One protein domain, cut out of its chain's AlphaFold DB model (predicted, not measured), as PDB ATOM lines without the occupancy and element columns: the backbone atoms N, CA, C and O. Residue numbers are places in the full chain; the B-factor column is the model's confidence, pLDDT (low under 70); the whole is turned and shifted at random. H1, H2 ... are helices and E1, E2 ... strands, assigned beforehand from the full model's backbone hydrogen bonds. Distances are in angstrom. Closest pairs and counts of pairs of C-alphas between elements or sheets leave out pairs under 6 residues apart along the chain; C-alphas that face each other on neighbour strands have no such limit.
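What this domain is: This is residues 67 to 116 of the 116 residues of an uncharacterized protein of Phycisphaerales bacterium (UniProt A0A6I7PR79). With little regular structure, this is a loose, flat string of small parts: the hairpin E1 and E2 at one end, helix H1 next, helix H2 towards the other end, and residues 100 to 116 turning beyond H2 and running off as a tail. The 50 printed residues include E1, E2, H1 and H2 in chain order, a mixed class with 19 residues in named elements; the sheet, E1 - E2, is antiparallel. The radius of gyration of the C-alphas is 12.9 A; the spans are 38 by 28 by 15 A.

How they stand to each other: E1, residues 69 to 71, and E2, residues 77 to 79, form an antiparallel hairpin at 138 degrees, with N 70 and O 78 within hydrogen-bond range at 2.8 A. H1, residues 81 to 87, is near E1. H2, residues 94 to 99, is apart from both strands. H1 and H2 are close but not clearly touching, about perpendicular at 86 degrees; their closest C-alphas, Asn 87 and Arg 94, are 7.3 A apart. Every O i to N i+4 pair in H1 and H2 is within hydrogen-bond range.

Where its parts are: E1 spans 6.9 A from C-alpha 69 at (-31.412, 42.567, 49.379), E2 7.0 A, H1 9.9 A, and H2 8.8 A to C-alpha 99 at (-21.710, 37.396, 37.561).

The domain as a whole: The farthest C-alphas, Asp 74 and Thr 103, are 38.1 A apart. The printed part has no cut and no long link between named elements. pLDDT is under 70 at residues 89 to 92, 103 to 105, 107 and 116.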
ATOM      1  N   ILE A  67     -26.408  41.039  44.616       86.38
ATOM      2  CA  ILE A  67     -26.349  40.846  46.059       86.38
ATOM      3  C   ILE A  67     -27.764  40.701  46.608       86.38
ATOM      4  O   ILE A  67     -28.705  41.306  46.090       86.38
ATOM      5  N   GLU A  68     -27.908  39.897  47.651       88.56
ATOM      6  CA  GLU A  68     -29.153  39.691  48.365       88.56
ATOM      7  C   GLU A  68     -29.563  40.986  49.068       88.56
ATOM      8  O   GLU A  68     -28.786  41.637  49.776       88.56
ATOM      9  N   PHE A  69     -30.809  41.368  48.836       91.69
ATOM     10  CA  PHE A  69     -31.412  42.567  49.379       91.69
ATOM     11  C   PHE A  69     -32.742  42.206  50.028       91.69
ATOM     12  O   PHE A  69     -33.412  41.263  49.611       91.69
ATOM     13  N   ASP A  70     -33.133  43.008  51.003       93.69
ATOM     14  CA  ASP A  70     -34.447  42.964  51.623       93.69
ATOM     15  C   ASP A  70     -35.134  44.324  51.455       93.69
ATOM     16  O   ASP A  70     -34.503  45.338  51.133       93.69
ATOM     17  N   VAL A  71     -36.445  44.348  51.649       94.25
ATOM     18  CA  VAL A  71     -37.238  45.571  51.672       94.25
ATOM     19  C   VAL A  71     -37.551  45.891  53.124       94.25
ATOM     20  O   VAL A  71     -38.254  45.145  53.803       94.25
ATOM     21  N   ASN A  72     -37.035  47.015  53.614       91.00
ATOM     22  CA  ASN A  72     -37.308  47.439  54.979       91.00
ATOM     23  C   ASN A  72     -38.783  47.865  55.156       91.00
ATOM     24  O   ASN A  72     -39.542  47.998  54.195       91.00
ATOM     25  N   ALA A  73     -39.190  48.133  56.400       91.94
ATOM     26  CA  ALA A  73     -40.562  48.545  56.721       91.94
ATOM     27  C   ALA A  73     -41.026  49.823  55.984       91.94
ATOM     28  O   ALA A  73     -42.224  50.015  55.791       91.94
ATOM     29  N   ASP A  74     -40.084  50.661  55.544       92.81
ATOM     30  CA  ASP A  74     -40.335  51.903  54.808       92.81
ATOM     31  C   ASP A  74     -40.359  51.699  53.277       92.81
ATOM     32  O   ASP A  74     -40.517  52.660  52.522       92.81
ATOM     33  N   GLY A  75     -40.196  50.461  52.797       90.94
ATOM     34  CA  GLY A  75     -40.177  50.125  51.371       90.94
ATOM     35  C   GLY A  75     -38.831  50.356  50.673       90.94
ATOM     36  O   GLY A  75     -38.748  50.227  49.452       90.94
ATOM     37  N   SER A  76     -37.775  50.701  51.414       92.62
ATOM     38  CA  SER A  76     -36.421  50.872  50.882       92.62
ATOM     39  C   SER A  76     -35.709  49.533  50.744       92.62
ATOM     40  O   SER A  76     -35.762  48.688  51.633       92.62
ATOM     41  N   LEU A  77     -34.947  49.400  49.660       92.81
ATOM     42  CA  LEU A  77     -33.988  48.319  49.471       92.81
ATOM     43  C   LEU A  77     -32.830  48.471  50.463       92.81
ATOM     44  O   LEU A  77     -32.197  49.528  50.525       92.81
ATOM     45  N   ILE A  78     -32.565  47.421  51.232       92.06
ATOM     46  CA  ILE A  78     -31.427  47.295  52.143       92.06
ATOM     47  C   ILE A  78     -30.668  46.004  51.842       92.06
ATOM     48  O   ILE A  78     -31.213  45.083  51.245       92.06
ATOM     49  N   ILE A  79     -29.404  45.930  52.248       90.75
ATOM     50  CA  ILE A  79     -28.602  44.713  52.095       90.75
ATOM     51  C   ILE A  79     -29.063  43.678  53.127       90.75
ATOM     52  O   ILE A  79     -29.079  43.977  54.323       90.75
ATOM     53  N   ASP A  80     -29.391  42.463  52.679       90.38
ATOM     54  CA  ASP A  80     -29.790  41.375  53.574       90.38
ATOM     55  C   ASP A  80     -28.557  40.632  54.099       90.38
ATOM     56  O   ASP A  80     -28.081  39.651  53.527       90.38
ATOM     57  N   LEU A  81     -28.030  41.102  55.230       86.38
ATOM     58  CA  LEU A  81     -26.875  40.480  55.872       86.38
ATOM     59  C   LEU A  81     -27.153  39.034  56.323       86.38
ATOM     60  O   LEU A  81     -26.227  38.221  56.354       86.38
ATOM     61  N   ALA A  82     -28.399  38.695  56.667       86.19
ATOM     62  CA  ALA A  82     -28.751  37.359  57.132       86.19
ATOM     63  C   ALA A  82     -28.746  36.358  55.971       86.19
ATOM     64  O   ALA A  82     -28.122  35.303  56.092       86.19
ATOM     65  N   ALA A  83     -29.349  36.714  54.831       86.06
ATOM     66  CA  ALA A  83     -29.278  35.911  53.611       86.06
ATOM     67  C   ALA A  83     -27.841  35.796  53.090       86.06
ATOM     68  O   ALA A  83     -27.402  34.700  52.743       86.06
ATOM     69  N   ILE A  84     -27.076  36.894  53.119       84.31
ATOM     70  CA  ILE A  84     -25.662  36.881  52.730       84.31
ATOM     71  C   ILE A  84     -24.871  35.891  53.585       84.31
ATOM     72  O   ILE A  84     -24.139  35.069  53.047       84.31
ATOM     73  N   THR A  85     -25.039  35.939  54.908       81.00
ATOM     74  CA  THR A  85     -24.316  35.049  55.829       81.00
ATOM     75  C   THR A  85     -24.759  33.592  55.676       81.00
ATOM     76  O   THR A  85     -23.923  32.697  55.745       81.00
ATOM     77  N   ALA A  86     -26.052  33.343  55.439       80.88
ATOM     78  CA  ALA A  86     -26.595  31.998  55.244       80.88
ATOM     79  C   ALA A  86     -26.095  31.332  53.953       80.88
ATOM     80  O   ALA A  86     -25.887  30.122  53.936       80.88
ATOM     81  N   ASN A  87     -25.881  32.119  52.897       77.38
ATOM     82  CA  ASN A  87     -25.379  31.624  51.617       77.38
ATOM     83  C   ASN A  87     -23.839  31.569  51.562       77.38
ATOM     84  O   ASN A  87     -23.295  30.910  50.684       77.38
ATOM     85  N   SER A  88     -23.129  32.246  52.478       73.69
ATOM     86  CA  SER A  88     -21.654  32.344  52.568       73.69
ATOM     87  C   SER A  88     -20.962  31.119  53.188       73.69
ATOM     88  O   SER A  88     -19.894  31.245  53.782       73.69
ATOM     89  N   ASP A  89     -21.520  29.917  53.054       66.19
ATOM     90  CA  ASP A  89     -20.981  28.696  53.677       66.19
ATOM     91  C   ASP A  89     -19.635  28.205  53.091       66.19
ATOM     92  O   ASP A  89     -19.134  27.150  53.483       66.19
ATOM     93  N   GLY A  90     -19.028  28.974  52.177       63.97
ATOM     94  CA  GLY A  90     -17.739  28.695  51.539       63.97
ATOM     95  C   GLY A  90     -17.780  27.553  50.522       63.97
ATOM     96  O   GLY A  90     -16.780  27.305  49.850       63.97
ATOM     97  N   ASN A  91     -18.926  26.881  50.387       63.28
ATOM     98  CA  ASN A  91     -19.112  25.755  49.483       63.28
ATOM     99  C   ASN A  91     -19.884  26.135  48.216       63.28
ATOM    100  O   ASN A  91     -19.796  25.397  47.236       63.28
ATOM    101  N   GLN A  92     -20.601  27.265  48.216       68.94
ATOM    102  CA  GLN A  92     -21.388  27.729  47.074       68.94
ATOM    103  C   GLN A  92     -20.799  29.013  46.440       68.94
ATOM    104  O   GLN A  92     -20.611  30.010  47.137       68.94
ATOM    105  N   PRO A  93     -20.496  29.014  45.126       72.44
ATOM    106  CA  PRO A  93     -19.875  30.132  44.402       72.44
ATOM    107  C   PRO A  93     -20.806  31.354  44.208       72.44
ATOM    108  O   PRO A  93     -21.261  31.630  43.107       72.44
ATOM    109  N   ARG A  94     -21.054  32.160  45.248       78.56
ATOM    110  CA  ARG A  94     -22.101  33.212  45.237       78.56
ATOM    111  C   ARG A  94     -21.915  34.336  44.208       78.56
ATOM    112  O   ARG A  94     -22.806  34.594  43.401       78.56
ATOM    113  N   LEU A  95     -20.791  35.060  44.262       80.06
ATOM    114  CA  LEU A  95     -20.568  36.212  43.373       80.06
ATOM    115  C   LEU A  95     -20.251  35.759  41.945       80.06
ATOM    116  O   LEU A  95     -20.714  36.378  40.992       80.06
ATOM    117  N   SER A  96     -19.519  34.660  41.794       80.50
ATOM    118  CA  SER A  96     -19.278  33.986  40.516       80.50
ATOM    119  C   SER A  96     -20.575  33.552  39.821       80.50
ATOM    120  O   SER A  96     -20.715  33.808  38.627       80.50
ATOM    121  N   ASP A  97     -21.557  33.011  40.552       79.44
ATOM    122  CA  ASP A  97     -22.856  32.615  39.989       79.44
ATOM    123  C   ASP A  97     -23.675  33.835  39.541       79.44
ATOM    124  O   ASP A  97     -24.219  33.854  38.435       79.44
ATOM    125  N   ASN A  98     -23.703  34.898  40.353       79.38
ATOM    126  CA  ASN A  98     -24.417  36.136  40.022       79.38
ATOM    127  C   ASN A  98     -23.776  36.912  38.855       79.38
ATOM    128  O   ASN A  98     -24.464  37.660  38.159       79.38
ATOM    129  N   LEU A  99     -22.467  36.752  38.641       81.75
ATOM    130  CA  LEU A  99     -21.710  37.396  37.561       81.75
ATOM    131  C   LEU A  99     -21.560  36.517  36.310       81.75
ATOM    132  O   LEU A  99     -21.087  37.009  35.284       81.75
ATOM    133  N   GLY A 100     -21.938  35.237  36.381       77.81
ATOM    134  CA  GLY A 100     -21.726  34.268  35.304       77.81
ATOM    135  C   GLY A 100     -20.245  33.996  35.016       77.81
ATOM    136  O   GLY A 100     -19.873  33.776  33.863       77.81
ATOM    137  N   ILE A 101     -19.391  34.061  36.043       81.44
ATOM    138  CA  ILE A 101     -17.943  33.851  35.941       81.44
ATOM    139  C   ILE A 101     -17.606  32.462  36.500       81.44
ATOM    140  O   ILE A 101     -17.708  32.236  37.697       81.44
ATOM    141  N   ASP A 102     -17.149  31.552  35.638       72.50
ATOM    142  CA  ASP A 102     -16.787  30.155  35.965       72.50
ATOM    143  C   ASP A 102     -15.355  30.007  36.533       72.50
ATOM    144  O   ASP A 102     -14.710  28.967  36.426       72.50
ATOM    145  N   THR A 103     -14.784  31.079  37.088       63.47
ATOM    146  CA  THR A 103     -13.458  31.027  37.714       63.47
ATOM    147  C   THR A 103     -13.601  31.133  39.223       63.47
ATOM    148  O   THR A 103     -14.191  32.079  39.742       63.47
ATOM    149  N   ALA A 104     -13.006  30.168  39.931       63.66
ATOM    150  CA  ALA A 104     -13.039  30.027  41.392       63.66
ATOM    151  C   ALA A 104     -12.452  31.227  42.176       63.66
ATOM    152  O   ALA A 104     -12.460  31.230  43.407       63.66
ATOM    153  N   ASP A 105     -11.968  32.249  41.472       66.06
ATOM    154  CA  ASP A 105     -11.333  33.442  42.024       66.06
ATOM    155  C   ASP A 105     -12.335  34.440  42.641       66.06
ATOM    156  O   ASP A 105     -11.933  35.275  43.448       66.06
ATOM    157  N   PHE A 106     -13.635  34.354  42.311       70.38
ATOM    158  CA  PHE A 106     -14.689  35.261  42.814       70.38
ATOM    159  C   PHE A 106     -15.763  34.543  43.645       70.38
ATOM    160  O   PHE A 106     -16.957  34.797  43.504       70.38
ATOM    161  N   THR A 107     -15.343  33.624  44.512       68.38
ATOM    162  CA  THR A 107     -16.258  32.765  45.280       68.38
ATOM    163  C   THR A 107     -16.830  33.416  46.539       68.38
ATOM    164  O   THR A 107     -17.931  33.044  46.940       68.38
ATOM    165  N   ASP A 108     -16.148  34.400  47.138       72.06
ATOM    166  CA  ASP A 108     -16.530  34.943  48.449       72.06
ATOM    167  C   ASP A 108     -16.668  36.477  48.490       72.06
ATOM    168  O   ASP A 108     -15.917  37.220  47.852       72.06
ATOM    169  N   LEU A 109     -17.636  36.947  49.284       74.06
ATOM    170  CA  LEU A 109     -17.830  38.347  49.647       74.06
ATOM    171  C   LEU A 109     -17.274  38.564  51.058       74.06
ATOM    172  O   LEU A 109     -17.888  38.165  52.046       74.06
ATOM    173  N   VAL A 110     -16.150  39.270  51.168       72.12
ATOM    174  CA  VAL A 110     -15.557  39.583  52.474       72.12
ATOM    175  C   VAL A 110     -16.376  40.664  53.184       72.12
ATOM    176  O   VAL A 110     -16.357  41.832  52.796       72.12
ATOM    177  N   ILE A 111     -17.061  40.286  54.264       70.50
ATOM    178  CA  ILE A 111     -17.706  41.230  55.183       70.50
ATOM    179  C   ILE A 111     -16.724  41.567  56.306       70.50
ATOM    180  O   ILE A 111     -16.503  40.774  57.220       70.50
ATOM    181  N   THR A 112     -16.159  42.773  56.269       75.12
ATOM    182  CA  THR A 112     -15.316  43.283  57.358       75.12
ATOM    183  C   THR A 112     -16.151  44.158  58.284       75.12
ATOM    184  O   THR A 112     -16.522  45.276  57.930       75.12
ATOM    185  N   VAL A 113     -16.429  43.668  59.493       75.00
ATOM    186  CA  VAL A 113     -17.029  44.489  60.553       75.00
ATOM    187  C   VAL A 113     -15.914  45.279  61.227       75.00
ATOM    188  O   VAL A 113     -15.076  44.713  61.928       75.00
ATOM    189  N   HIS A 114     -15.886  46.592  61.009       72.38
ATOM    190  CA  HIS A 114     -14.979  47.471  61.737       72.38
ATOM    191  C   HIS A 114     -15.546  47.755  63.136       72.38
ATOM    192  O   HIS A 114     -16.667  48.259  63.232       72.38
ATOM    193  N   PRO A 115     -14.810  47.446  64.220       70.00
ATOM    194  CA  PRO A 115     -15.187  47.903  65.548       70.00
ATOM    195  C   PRO A 115     -15.005  49.423  65.611       70.00
ATOM    196  O   PRO A 115     -13.948  49.936  65.237       70.00
ATOM    197  N   PHE A 116     -16.050  50.123  66.046       58.72
ATOM    198  CA  PHE A 116     -15.976  51.534  66.423       58.72
ATOM    199  C   PHE A 116     -15.317  51.684  67.795       58.72
ATOM    200  O   PHE A 116     -15.632  50.857  68.684       58.72
TER     201      PHE A 116